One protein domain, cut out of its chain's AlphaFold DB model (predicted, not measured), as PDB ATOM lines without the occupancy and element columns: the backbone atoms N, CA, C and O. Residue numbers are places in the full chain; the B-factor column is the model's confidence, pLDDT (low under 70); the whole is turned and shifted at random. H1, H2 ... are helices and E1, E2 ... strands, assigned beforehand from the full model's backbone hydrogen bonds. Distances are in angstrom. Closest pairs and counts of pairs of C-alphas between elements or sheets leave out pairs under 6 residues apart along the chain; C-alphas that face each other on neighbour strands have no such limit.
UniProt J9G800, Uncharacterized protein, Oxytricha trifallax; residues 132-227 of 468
ATOM      1  N   ALA A 132     270.826 276.543 181.926       97.25
ATOM      2  CA  ALA A 132     270.889 277.110 180.583       97.25
ATOM      3  C   ALA A 132     272.139 276.582 179.879       97.25
ATOM      4  O   ALA A 132     273.219 276.589 180.468       97.25
ATOM      5  N   MET A 133     271.988 276.136 178.635       97.50
ATOM      6  CA  MET A 133     273.073 275.595 177.823       97.50
ATOM      7  C   MET A 133     273.339 276.540 176.652       97.50
ATOM      8  O   MET A 133     272.416 276.890 175.921       97.50
ATOM      9  N   ASP A 134     274.586 276.964 176.514       97.62
ATOM     10  CA  ASP A 134     275.062 277.926 175.523       97.62
ATOM     11  C   ASP A 134     276.191 277.243 174.734       97.62
ATOM     12  O   ASP A 134     277.366 277.291 175.107       97.62
ATOM     13  N   THR A 135     275.769 276.467 173.730       97.56
ATOM     14  CA  THR A 135     276.569 275.476 172.995       97.56
ATOM     15  C   THR A 135     276.373 275.629 171.493       97.56
ATOM     16  O   THR A 135     275.249 275.783 171.018       97.56
ATOM     17  N   ASN A 136     277.470 275.532 170.751       97.38
ATOM     18  CA  ASN A 136     277.493 275.492 169.290       97.38
ATOM     19  C   ASN A 136     277.378 274.049 168.769       97.38
ATOM     20  O   ASN A 136     276.942 273.833 167.641       97.38
ATOM     21  N   PHE A 137     277.748 273.067 169.598       96.56
ATOM     22  CA  PHE A 137     277.642 271.642 169.294       96.56
ATOM     23  C   PHE A 137     276.246 271.105 169.624       96.56
ATOM     24  O   PHE A 137     275.675 271.415 170.677       96.56
ATOM     25  N   LYS A 138     275.718 270.245 168.753       96.56
ATOM     26  CA  LYS A 138     274.545 269.407 169.013       96.56
ATOM     27  C   LYS A 138     274.976 268.098 169.671       96.56
ATOM     28  O   LYS A 138     276.145 267.735 169.644       96.56
ATOM     29  N   LEU A 139     274.014 267.322 170.175       96.00
ATOM     30  CA  LEU A 139     274.280 266.007 170.774       96.00
ATOM     31  C   LEU A 139     274.873 264.982 169.782       96.00
ATOM     32  O   LEU A 139     275.610 264.094 170.200       96.00
ATOM     33  N   GLU A 140     274.578 265.119 168.485       96.81
ATOM     34  CA  GLU A 140     275.144 264.285 167.408       96.81
ATOM     35  C   GLU A 140     276.641 264.548 167.149       96.81
ATOM     36  O   GLU A 140     277.342 263.648 166.695       96.81
ATOM     37  N   ASP A 141     277.157 265.722 167.536       95.62
ATOM     38  CA  ASP A 141     278.567 266.112 167.381       95.62
ATOM     39  C   ASP A 141     279.451 265.682 168.582       95.62
ATOM     40  O   ASP A 141     280.642 266.009 168.649       95.62
ATOM     41  N   ILE A 142     278.882 264.997 169.587       96.38
ATOM     42  CA  ILE A 142     279.558 264.679 170.858       96.38
ATOM     43  C   ILE A 142     280.066 263.233 170.876       96.38
ATOM     44  O   ILE A 142     279.458 262.330 171.456       96.38
ATOM     45  N   GLU A 143     281.253 263.027 170.310       97.25
ATOM     46  CA  GLU A 143     282.009 261.786 170.496       97.25
ATOM     47  C   GLU A 143     282.389 261.558 171.973       97.25
ATOM     48  O   GLU A 143     282.886 262.461 172.663       97.25
ATOM     49  N   CYS A 144     282.215 260.320 172.450       96.69
ATOM     50  CA  CYS A 144     282.577 259.907 173.806       96.69
ATOM     51  C   CYS A 144     283.213 258.510 173.860       96.69
ATOM     52  O   CYS A 144     283.015 257.690 172.966       96.69
ATOM     53  N   CYS A 145     283.964 258.239 174.929       96.00
ATOM     54  CA  CYS A 145     284.564 256.939 175.210       96.00
ATOM     55  C   CYS A 145     284.274 256.509 176.659       96.00
ATOM     56  O   CYS A 145     284.436 257.293 177.598       96.00
ATOM     57  N   ASP A 146     283.860 255.251 176.842       95.50
ATOM     58  CA  ASP A 146     283.597 254.638 178.155       95.50
ATOM     59  C   ASP A 146     284.871 254.356 178.973       95.50
ATOM     60  O   ASP A 146     284.802 254.164 180.186       95.50
ATOM     61  N   PHE A 147     286.039 254.344 178.327       93.69
ATOM     62  CA  PHE A 147     287.318 253.976 178.934       93.69
ATOM     63  C   PHE A 147     288.373 255.062 178.694       93.69
ATOM     64  O   PHE A 147     288.268 255.851 177.756       93.69
ATOM     65  N   LEU A 148     289.417 255.091 179.529       90.06
ATOM     66  CA  LEU A 148     290.593 255.925 179.272       90.06
ATOM     67  C   LEU A 148     291.289 255.420 177.991       90.06
ATOM     68  O   LEU A 148     291.648 254.238 177.952       90.06
ATOM     69  N   PRO A 149     291.523 256.262 176.965       92.69
ATOM     70  CA  PRO A 149     292.204 255.812 175.758       92.69
ATOM     71  C   PRO A 149     293.635 255.344 176.049       92.69
ATOM     72  O   PRO A 149     294.376 255.984 176.803       92.69
ATOM     73  N   GLN A 150     294.024 254.218 175.448       92.06
ATOM     74  CA  GLN A 150     295.356 253.623 175.623       92.06
ATOM     75  C   GLN A 150     296.406 254.244 174.696       92.06
ATOM     76  O   GLN A 150     297.558 254.427 175.098       92.06
ATOM     77  N   ASP A 151     295.993 254.644 173.495       95.56
ATOM     78  CA  ASP A 151     296.819 255.426 172.582       95.56
ATOM     79  C   ASP A 151     297.033 256.871 173.089       95.56
ATOM     80  O   ASP A 151     296.219 257.445 173.822       95.56
ATOM     81  N   ARG A 152     298.170 257.464 172.711       92.69
ATOM     82  CA  ARG A 152     298.544 258.841 173.031       92.69
ATOM     83  C   ARG A 152     297.719 259.863 172.247       92.69
ATOM     84  O   ARG A 152     297.290 260.828 172.872       92.69
ATOM     85  N   GLN A 153     297.489 259.681 170.944       94.31
ATOM     86  CA  GLN A 153     296.736 260.640 170.119       94.31
ATOM     87  C   GLN A 153     295.278 260.732 170.596       94.31
ATOM     88  O   GLN A 153     294.803 261.820 170.923       94.31
ATOM     89  N   LEU A 154     294.624 259.590 170.826       93.44
ATOM     90  CA  LEU A 154     293.271 259.539 171.391       93.44
ATOM     91  C   LEU A 154     293.172 260.169 172.794       93.44
ATOM     92  O   LEU A 154     292.136 260.742 173.125       93.44
ATOM     93  N   ARG A 155     294.234 260.146 173.619       90.81
ATOM     94  CA  ARG A 155     294.277 260.904 174.892       90.81
ATOM     95  C   ARG A 155     294.399 262.422 174.711       90.81
ATOM     96  O   ARG A 155     294.059 263.158 175.639       90.81
ATOM     97  N   HIS A 156     294.895 262.903 173.571       89.81
ATOM     98  CA  HIS A 156     294.888 264.330 173.235       89.81
ATOM     99  C   HIS A 156     293.521 264.778 172.688       89.81
ATOM    100  O   HIS A 156     293.090 265.887 173.009       89.81
ATOM    101  N   GLU A 157     292.813 263.916 171.948       93.06
ATOM    102  CA  GLU A 157     291.434 264.163 171.491       93.06
ATOM    103  C   GLU A 157     290.420 264.108 172.643       93.06
ATOM    104  O   GLU A 157     289.777 265.106 172.966       93.06
ATOM    105  N   PHE A 158     290.309 262.962 173.323       92.94
ATOM    106  CA  PHE A 158     289.363 262.724 174.419       92.94
ATOM    107  C   PHE A 158     289.883 263.281 175.760       92.94
ATOM    108  O   PHE A 158     289.856 262.620 176.800       92.94
ATOM    109  N   LYS A 159     290.392 264.520 175.734       90.50
ATOM    110  CA  LYS A 159     291.066 265.192 176.861       90.50
ATOM    111  C   LYS A 159     290.141 265.592 178.017       90.50
ATOM    112  O   LYS A 159     290.634 265.998 179.071       90.50
ATOM    113  N   TYR A 160     288.823 265.522 177.827       93.38
ATOM    114  CA  TYR A 160     287.825 265.922 178.817       93.38
ATOM    115  C   TYR A 160     287.206 264.719 179.526       93.38
ATOM    116  O   TYR A 160     286.922 263.705 178.898       93.38
ATOM    117  N   TYR A 161     286.927 264.865 180.821       93.31
ATOM    118  CA  TYR A 161     286.318 263.836 181.666       93.31
ATOM    119  C   TYR A 161     285.097 264.404 182.394       93.31
ATOM    120  O   TYR A 161     285.191 265.455 183.031       93.31
ATOM    121  N   CYS A 162     283.954 263.719 182.308       94.88
ATOM    122  CA  CYS A 162     282.724 264.153 182.969       94.88
ATOM    123  C   CYS A 162     282.612 263.552 184.385       94.88
ATOM    124  O   CYS A 162     282.514 262.328 184.507       94.88
ATOM    125  N   PRO A 163     282.527 264.364 185.458       92.31
ATOM    126  CA  PRO A 163     282.460 263.868 186.835       92.31
ATOM    127  C   PRO A 163     281.127 263.185 187.197       92.31
ATOM    128  O   PRO A 163     281.026 262.609 188.275       92.31
ATOM    129  N   VAL A 164     280.105 263.245 186.330       94.12
ATOM    130  CA  VAL A 164     278.779 262.640 186.576       94.12
ATOM    131  C   VAL A 164     278.668 261.232 185.983       94.12
ATOM    132  O   VAL A 164     278.238 260.316 186.676       94.12
ATOM    133  N   CYS A 165     279.064 261.039 184.720       95.94
ATOM    134  CA  CYS A 165     278.995 259.732 184.045       95.94
ATOM    135  C   CYS A 165     280.340 258.998 183.948       95.94
ATOM    136  O   CYS A 165     280.366 257.862 183.484       95.94
ATOM    137  N   LEU A 166     281.438 259.618 184.395       94.50
ATOM    138  CA  LEU A 166     282.793 259.048 184.452       94.50
ATOM    139  C   LEU A 166     283.382 258.649 183.080       94.50
ATOM    140  O   LEU A 166     284.326 257.862 183.010       94.50
ATOM    141  N   ARG A 167     282.836 259.219 181.998       95.88
ATOM    142  CA  ARG A 167     283.239 259.019 180.595       95.88
ATOM    143  C   ARG A 167     284.179 260.118 180.099       95.88
ATOM    144  O   ARG A 167     284.172 261.235 180.632       95.88
ATOM    145  N   TYR A 168     284.916 259.811 179.035       95.50
ATOM    146  CA  TYR A 168     285.784 260.749 178.319       95.50
ATOM    147  C   TYR A 168     285.095 261.307 177.067       95.50
ATOM    148  O   TYR A 168     284.288 260.617 176.447       95.50
ATOM    149  N   PHE A 169     285.404 262.548 176.687       96.44
ATOM    150  CA  PHE A 169     284.735 263.274 175.596       96.44
ATOM    151  C   PHE A 169     285.717 264.124 174.780       96.44
ATOM    152  O   PHE A 169     286.689 264.640 175.340       96.44
ATOM    153  N   LYS A 170     285.431 264.324 173.482       95.38
ATOM    154  CA  LYS A 170     286.145 265.310 172.642       95.38
ATOM    155  C   LYS A 170     285.686 266.747 172.890       95.38
ATOM    156  O   LYS A 170     286.511 267.651 172.909       95.38
ATOM    157  N   ASN A 171     284.391 266.935 173.141       95.75
ATOM    158  CA  ASN A 171     283.761 268.221 173.454       95.75
ATOM    159  C   ASN A 171     283.055 268.133 174.817       95.75
ATOM    160  O   ASN A 171     282.465 267.104 175.149       95.75
ATOM    161  N   ILE A 172     283.121 269.193 175.624       96.50
ATOM    162  CA  ILE A 172     282.479 269.243 176.945       96.50
ATOM    163  C   ILE A 172     282.031 270.670 177.269       96.50
ATOM    164  O   ILE A 172     282.614 271.636 176.772       96.50
ATOM    165  N   LEU A 173     281.031 270.800 178.140       97.62
ATOM    166  CA  LEU A 173     280.602 272.083 178.686       97.62
ATOM    167  C   LEU A 173     281.391 272.404 179.958       97.62
ATOM    168  O   LEU A 173     281.828 271.506 180.682       97.62
ATOM    169  N   ILE A 174     281.503 273.689 180.275       97.06
ATOM    170  CA  ILE A 174     282.010 274.211 181.541       97.06
ATOM    171  C   ILE A 174     280.948 275.047 182.258       97.06
ATOM    172  O   ILE A 174     280.208 275.814 181.639       97.06
ATOM    173  N   SER A 175     280.866 274.896 183.581       97.06
ATOM    174  CA  SER A 175     279.960 275.667 184.430       97.06
ATOM    175  C   SER A 175     280.467 277.092 184.657       97.06
ATOM    176  O   SER A 175     281.607 277.305 185.074       97.06
ATOM    177  N   SER A 176     279.597 278.087 184.471       96.62
ATOM    178  CA  SER A 176     279.933 279.488 184.764       96.62
ATOM    179  C   SER A 176     280.147 279.752 186.260       96.62
ATOM    180  O   SER A 176     280.845 280.692 186.624       96.62
ATOM    181  N   CYS A 177     279.524 278.948 187.127       95.50
ATOM    182  CA  CYS A 177     279.510 279.151 188.576       95.50
ATOM    183  C   CYS A 177     280.719 278.554 189.314       95.50
ATOM    184  O   CYS A 177     281.027 279.009 190.412       95.50
ATOM    185  N   CYS A 178     281.408 277.552 188.751       93.69
ATOM    186  CA  CYS A 178     282.560 276.933 189.420       93.69
ATOM    187  C   CYS A 178     283.656 276.376 188.504       93.69
ATOM    188  O   CYS A 178     284.572 275.727 189.010       93.69
ATOM    189  N   ILE A 179     283.606 276.641 187.193       94.31
ATOM    190  CA  ILE A 179     284.693 276.319 186.253       94.31
ATOM    191  C   ILE A 179     284.996 274.797 186.248       94.31
ATOM    192  O   ILE A 179     286.132 274.355 186.086       94.31
ATOM    193  N   ASN A 180     283.958 273.973 186.455       93.81
ATOM    194  CA  ASN A 180     284.011 272.508 186.382       93.81
ATOM    195  C   ASN A 180     283.241 272.004 185.156       93.81
ATOM    196  O   ASN A 180     282.319 272.666 184.679       93.81
ATOM    197  N   TYR A 181     283.609 270.822 184.664       95.06
ATOM    198  CA  TYR A 181     283.090 270.302 183.400       95.06
ATOM    199  C   TYR A 181     281.845 269.418 183.563       95.06
ATOM    200  O   TYR A 181     281.682 268.734 184.574       95.06
ATOM    201  N   LEU A 182     280.990 269.400 182.540       96.69
ATOM    202  CA  LEU A 182     279.838 268.503 182.405       96.69
ATOM    203  C   LEU A 182     279.619 268.189 180.916       96.69
ATOM    204  O   LEU A 182     279.697 269.087 180.085       96.69
ATOM    205  N   CYS A 183     279.350 266.937 180.544       97.31
ATOM    206  CA  CYS A 183     279.056 266.607 179.144       97.31
ATOM    207  C   CYS A 183     277.597 266.903 178.767       97.31
ATOM    208  O   CYS A 183     276.706 266.843 179.619       97.31
ATOM    209  N   HIS A 184     277.355 267.160 177.477       97.62
ATOM    210  CA  HIS A 184     276.029 267.446 176.916       97.62
ATOM    211  C   HIS A 184     274.980 266.409 177.324       97.62
ATOM    212  O   HIS A 184     273.914 266.797 177.781       97.62
ATOM    213  N   PHE A 185     275.294 265.109 177.260       97.81
ATOM    214  CA  PHE A 185     274.374 264.038 177.671       97.81
ATOM    215  C   PHE A 185     273.868 264.211 179.111       97.81
ATOM    216  O   PHE A 185     272.664 264.180 179.348       97.81
ATOM    217  N   CYS A 186     274.766 264.454 180.070       97.69
ATOM    218  CA  CYS A 186     274.366 264.688 181.459       97.69
ATOM    219  C   CYS A 186     273.676 266.046 181.643       97.69
ATOM    220  O   CYS A 186     272.824 266.167 182.514       97.69
ATOM    221  N   ALA A 187     274.017 267.067 180.855       97.56
ATOM    222  CA  ALA A 187     273.335 268.358 180.910       97.56
ATOM    223  C   ALA A 187     271.877 268.258 180.416       97.56
ATOM    224  O   ALA A 187     270.976 268.761 181.084       97.56
ATOM    225  N   VAL A 188     271.645 267.557 179.300       97.38
ATOM    226  CA  VAL A 188     270.308 267.256 178.759       97.38
ATOM    227  C   VAL A 188     269.497 266.425 179.754       97.38
ATOM    228  O   VAL A 188     268.392 266.829 180.101       97.38
ATOM    229  N   GLU A 189     270.064 265.346 180.307       97.31
ATOM    230  CA  GLU A 189     269.367 264.486 181.276       97.31
ATOM    231  C   GLU A 189     268.857 265.272 182.503       97.31
ATOM    232  O   GLU A 189     267.761 265.015 183.000       97.31
ATOM    233  N   GLN A 190     269.618 266.259 182.996       96.81
ATOM    234  CA  GLN A 190     269.177 267.094 184.121       96.81
ATOM    235  C   GLN A 190     268.088 268.105 183.728       96.81
ATOM    236  O   GLN A 190     267.200 268.368 184.540       96.81
ATOM    237  N   ILE A 191     268.112 268.636 182.499       96.88
ATOM    238  CA  ILE A 191     267.047 269.501 181.961       96.88
ATOM    239  C   ILE A 191     265.745 268.699 181.815       96.88
ATOM    240  O   ILE A 191     264.705 269.116 182.326       96.88
ATOM    241  N   GLU A 192     265.801 267.524 181.184       96.75
ATOM    242  CA  GLU A 192     264.652 266.626 181.006       96.75
ATOM    243  C   GLU A 192     264.067 266.185 182.354       96.75
ATOM    244  O   GLU A 192     262.847 266.175 182.545       96.75
ATOM    245  N   ARG A 193     264.928 265.876 183.332       96.69
ATOM    246  CA  ARG A 193     264.527 265.516 184.699       96.69
ATOM    247  C   ARG A 193     263.856 266.675 185.438       96.69
ATOM    248  O   ARG A 193     262.900 266.453 186.172       96.69
ATOM    249  N   GLU A 194     264.317 267.907 185.240       96.25
ATOM    250  CA  GLU A 194     263.703 269.101 185.831       96.25
ATOM    251  C   GLU A 194     262.365 269.465 185.178       96.25
ATOM    252  O   GLU A 194     261.450 269.893 185.880       96.25
ATOM    253  N   GLN A 195     262.216 269.256 183.868       95.69
ATOM    254  CA  GLN A 195     260.952 269.461 183.154       95.69
ATOM    255  C   GLN A 195     259.903 268.394 183.508       95.69
ATOM    256  O   GLN A 195     258.734 268.727 183.706       95.69
ATOM    257  N   SER A 196     260.311 267.126 183.614       95.62
ATOM    258  CA  SER A 196     259.415 265.993 183.895       95.62
ATOM    259  C   SER A 196     259.037 265.849 185.373       95.62
ATOM    260  O   SER A 196     257.901 265.484 185.676       95.62
ATOM    261  N   VAL A 197     259.949 266.151 186.304       96.56
ATOM    262  CA  VAL A 197     259.703 266.038 187.747       96.56
ATOM    263  C   VAL A 197     259.539 267.429 188.354       96.56
ATOM    264  O   VAL A 197     260.490 268.191 188.526       96.56
ATOM    265  N   GLU A 198     258.303 267.761 188.723       94.38
ATOM    266  CA  GLU A 198     257.918 269.088 189.219       94.38
ATOM    267  C   GLU A 198     258.722 269.519 190.455       94.38
ATOM    268  O   GLU A 198     259.218 270.644 190.499       94.38
ATOM    269  N   THR A 199     258.935 268.590 191.392       95.88
ATOM    270  CA  THR A 199     259.731 268.767 192.619       95.88
ATOM    271  C   THR A 199     261.245 268.702 192.405       95.88
ATOM    272  O   THR A 199     261.994 269.007 193.333       95.88
ATOM    273  N   TYR A 200     261.724 268.313 191.217       96.38
ATOM    274  CA  TYR A 200     263.150 268.339 190.914       96.38
ATOM    275  C   TYR A 200     263.583 269.751 190.511       96.38
ATOM    276  O   TYR A 200     262.891 270.446 189.763       96.38
ATOM    277  N   PHE A 201     264.745 270.158 191.012       95.50
ATOM    278  CA  PHE A 201     265.392 271.422 190.685       95.50
ATOM    279  C   PHE A 201     266.870 271.143 190.425       95.50
ATOM    280  O   PHE A 201     267.574 270.632 191.304       95.50
ATOM    281  N   ALA A 202     267.335 271.441 189.217       95.69
ATOM    282  CA  ALA A 202     268.662 271.072 188.761       95.69
ATOM    283  C   ALA A 202     269.713 272.020 189.358       95.69
ATOM    284  O   ALA A 202     269.741 273.220 189.076       95.69
ATOM    285  N   LYS A 203     270.593 271.473 190.202       95.25
ATOM    286  CA  LYS A 203     271.674 272.212 190.871       95.25
ATOM    287  C   LYS A 203     273.035 271.851 190.285       95.25
ATOM    288  O   LYS A 203     273.230 270.761 189.752       95.25
ATOM    289  N   CYS A 204     273.999 272.756 190.442       95.38
ATOM    290  CA  CYS A 204     275.396 272.451 190.161       95.38
ATOM    291  C   CYS A 204     275.867 271.259 191.029       95.38
ATOM    292  O   CYS A 204     275.622 271.289 192.237       95.38
ATOM    293  N   PRO A 205     276.594 270.258 190.485       91.88
ATOM    294  CA  PRO A 205     277.132 269.133 191.265       91.88
ATOM    295  C   PRO A 205     278.050 269.530 192.434       91.88
ATOM    296  O   PRO A 205     278.266 268.734 193.342       91.88
ATOM    297  N   TYR A 206     278.574 270.760 192.421       90.38
ATOM    298  CA  TYR A 206     279.421 271.335 193.471       90.38
ATOM    299  C   TYR A 206     278.647 272.267 194.427       90.38
ATOM    300  O   TYR A 206     279.257 273.055 195.144       90.38
ATOM    301  N   SER A 207     277.309 272.195 194.429       91.56
ATOM    302  CA  SER A 207     276.400 272.956 195.308       91.56
ATOM    303  C   SER A 207     276.579 274.480 195.268       91.56
ATOM    304  O   SER A 207     276.347 275.163 196.259       91.56
ATOM    305  N   CYS A 208     276.989 275.020 194.120       93.81
ATOM    306  CA  CYS A 208     277.147 276.458 193.917       93.81
ATOM    307  C   CYS A 208     275.786 277.140 193.723       93.81
ATOM    308  O   CYS A 208     274.949 276.634 192.969       93.81
ATOM    309  N   ASP A 209     275.596 278.296 194.357       92.94
ATOM    310  CA  ASP A 209     274.370 279.088 194.254       92.94
ATOM    311  C   ASP A 209     274.207 279.779 192.888       92.94
ATOM    312  O   ASP A 209     275.176 280.076 192.184       92.94
ATOM    313  N   GLY A 210     272.954 280.081 192.535       90.88
ATOM    314  CA  GLY A 210     272.582 280.798 191.313       90.88
ATOM    315  C   GLY A 210     272.174 279.904 190.136       90.88
ATOM    316  O   GLY A 210     271.943 278.701 190.274       90.88
ATOM    317  N   LYS A 211     272.036 280.526 188.956       93.94
ATOM    318  CA  LYS A 211     271.603 279.849 187.725       93.94
ATOM    319  C   LYS A 211     272.717 278.953 187.182       93.94
ATOM    320  O   LYS A 211     273.857 279.399 187.038       93.94
ATOM    321  N   PHE A 212     272.394 277.712 186.823       96.88
ATOM    322  CA  PHE A 212     273.384 276.746 186.348       96.88
ATOM    323  C   PHE A 212     273.627 276.913 184.838       96.88
ATOM    324  O   PHE A 212     273.113 276.161 184.013       96.88
ATOM    325  N   ILE A 213     274.398 277.938 184.465       97.81
ATOM    326  CA  ILE A 213     274.755 278.194 183.063       97.81
ATOM    327  C   ILE A 213     275.969 277.339 182.673       97.81
ATOM    328  O   ILE A 213     276.988 277.313 183.368       97.81
ATOM    329  N   LEU A 214     275.840 276.647 181.544       98.25
ATOM    330  CA  LEU A 214     276.834 275.785 180.918       98.25
ATOM    331  C   LEU A 214     277.218 276.368 179.555       98.25
ATOM    332  O   LEU A 214     276.335 276.737 178.783       98.25
ATOM    333  N   LYS A 215     278.518 276.445 179.266       98.19
ATOM    334  CA  LYS A 215     279.079 276.984 178.014       98.19
ATOM    335  C   LYS A 215     280.070 276.009 177.390       98.19
ATOM    336  O   LYS A 215     280.679 275.237 178.125       98.19
ATOM    337  N   ASP A 216     280.295 276.084 176.084       97.62
ATOM    338  CA  ASP A 216     281.398 275.358 175.440       97.62
ATOM    339  C   ASP A 216     282.766 275.721 176.040       97.62
ATOM    340  O   ASP A 216     283.043 276.880 176.372       97.62
ATOM    341  N   VAL A 217     283.664 274.737 176.138       96.25
ATOM    342  CA  VAL A 217     285.074 275.001 176.445       96.25
ATOM    343  C   VAL A 217     285.786 275.544 175.204       96.25
ATOM    344  O   VAL A 217     285.890 274.858 174.189       96.25
ATOM    345  N   SER A 218     286.344 276.754 175.304       94.50
ATOM    346  CA  SER A 218     287.196 277.323 174.252       94.50
ATOM    347  C   SER A 218     288.407 276.413 173.971       94.50
ATOM    348  O   SER A 218     289.064 275.999 174.933       94.50
ATOM    349  N   PRO A 219     288.770 276.139 172.699       88.12
ATOM    350  CA  PRO A 219     289.887 275.251 172.349       88.12
ATOM    351  C   PRO A 219     291.219 275.606 173.025       88.12
ATOM    352  O   PRO A 219     291.974 274.706 173.400       88.12
ATOM    353  N   ASN A 220     291.457 276.906 173.229       89.62
ATOM    354  CA  ASN A 220     292.683 277.471 173.798       89.62
ATOM    355  C   ASN A 220     292.695 277.473 175.339       89.62
ATOM    356  O   ASN A 220     293.689 277.860 175.951       89.62
ATOM    357  N   MET A 221     291.596 277.085 175.994       90.00
ATOM    358  CA  MET A 221     291.509 277.090 177.452       90.00
ATOM    359  C   MET A 221     292.252 275.884 178.035       90.00
ATOM    360  O   MET A 221     291.962 274.734 177.693       90.00
ATOM    361  N   GLN A 222     293.182 276.128 178.962       85.81
ATOM    362  CA  GLN A 222     293.896 275.048 179.637       85.81
ATOM    363  C   GLN A 222     292.915 274.194 180.453       85.81
ATOM    364  O   GLN A 222     292.317 274.647 181.430       85.81
ATOM    365  N   VAL A 223     292.740 272.941 180.034       82.00
ATOM    366  CA  VAL A 223     291.782 272.015 180.643       82.00
ATOM    367  C   VAL A 223     292.312 271.531 181.989       82.00
ATOM    368  O   VAL A 223     293.397 270.950 182.060       82.00
ATOM    369  N   LYS A 224     291.531 271.701 183.060       79.06
ATOM    370  CA  LYS A 224     291.835 271.118 184.371       79.06
ATOM    371  C   LYS A 224     291.632 269.603 184.311       79.06
ATOM    372  O   LYS A 224     290.533 269.095 184.526       79.06
ATOM    373  N   ARG A 225     292.712 268.879 184.032       73.19
ATOM    374  CA  ARG A 225     292.759 267.415 184.079       73.19
ATOM    375  C   ARG A 225     292.477 266.920 185.499       73.19
ATOM    376  O   ARG A 225     293.255 267.178 186.413       73.19
ATOM    377  N   TYR A 226     291.382 266.183 185.701       67.38
ATOM    378  CA  TYR A 226     291.064 265.598 187.013       67.38
ATOM    379  C   TYR A 226     292.049 264.484 187.428       67.38
ATOM    380  O   TYR A 226     292.246 264.264 188.626       67.38
ATOM    381  N   SER A 227     292.734 263.855 186.460       62.59
ATOM    382  CA  SER A 227     293.888 262.970 186.698       62.59
ATOM    383  C   SER A 227     295.013 263.656 187.465       62.59
ATOM    384  O   SER A 227     295.683 263.010 188.259       62.59
TER     385      SER A 227
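This is residues 132 to 227 of the 468 residues of an uncharacterized protein of Oxytricha trifallax (UniProt J9G800). Little regular structure: a small three-stranded sheet, grazed by the longer helix H2, with long loops reaching to short H1 near the far end. The printed part has 96 residues, 30 in named elements, in the order E1, H1, E2, H2, E3; the class is mixed and so is the sheet, E1 E3 E2. It is compact, radius of gyration of the C-alphas 13.6 A, but elongated, 44 by 24 by 23 A.

Inner strand E3, residues 212 to 216, is parallel to E1, residues 132 to 134; N 134 and O 214 are within hydrogen-bond range, 2.9 A. E3 is antiparallel to E2, residues 173 to 175; N 174 and O 215 are within range, 2.8 A. H2, residues 184 to 196, only grazes the sheet; the closest C-alphas of E2 and H2, Leu 173 and His 184, are 6.7 A apart. H1, residues 152 to 157, is not on the sheet. Every O i to N i+4 pair in H1 and H2 is within range.

H2 measures 18.1 A and E3 13.6 A from first to last C-alpha. E1 begins at C-alpha 132 (270.889, 277.110, 180.583); E3 ends at C-alpha 216 (281.398, 275.358, 175.440).

The C-alphas farthest apart, Arg 152 and Glu 198, are 44.9 A apart. Links E1 to H1, H1 to E2 and H2 to E3 are long. The printed part has no cut; residues 226 to 227 have pLDDT under 70.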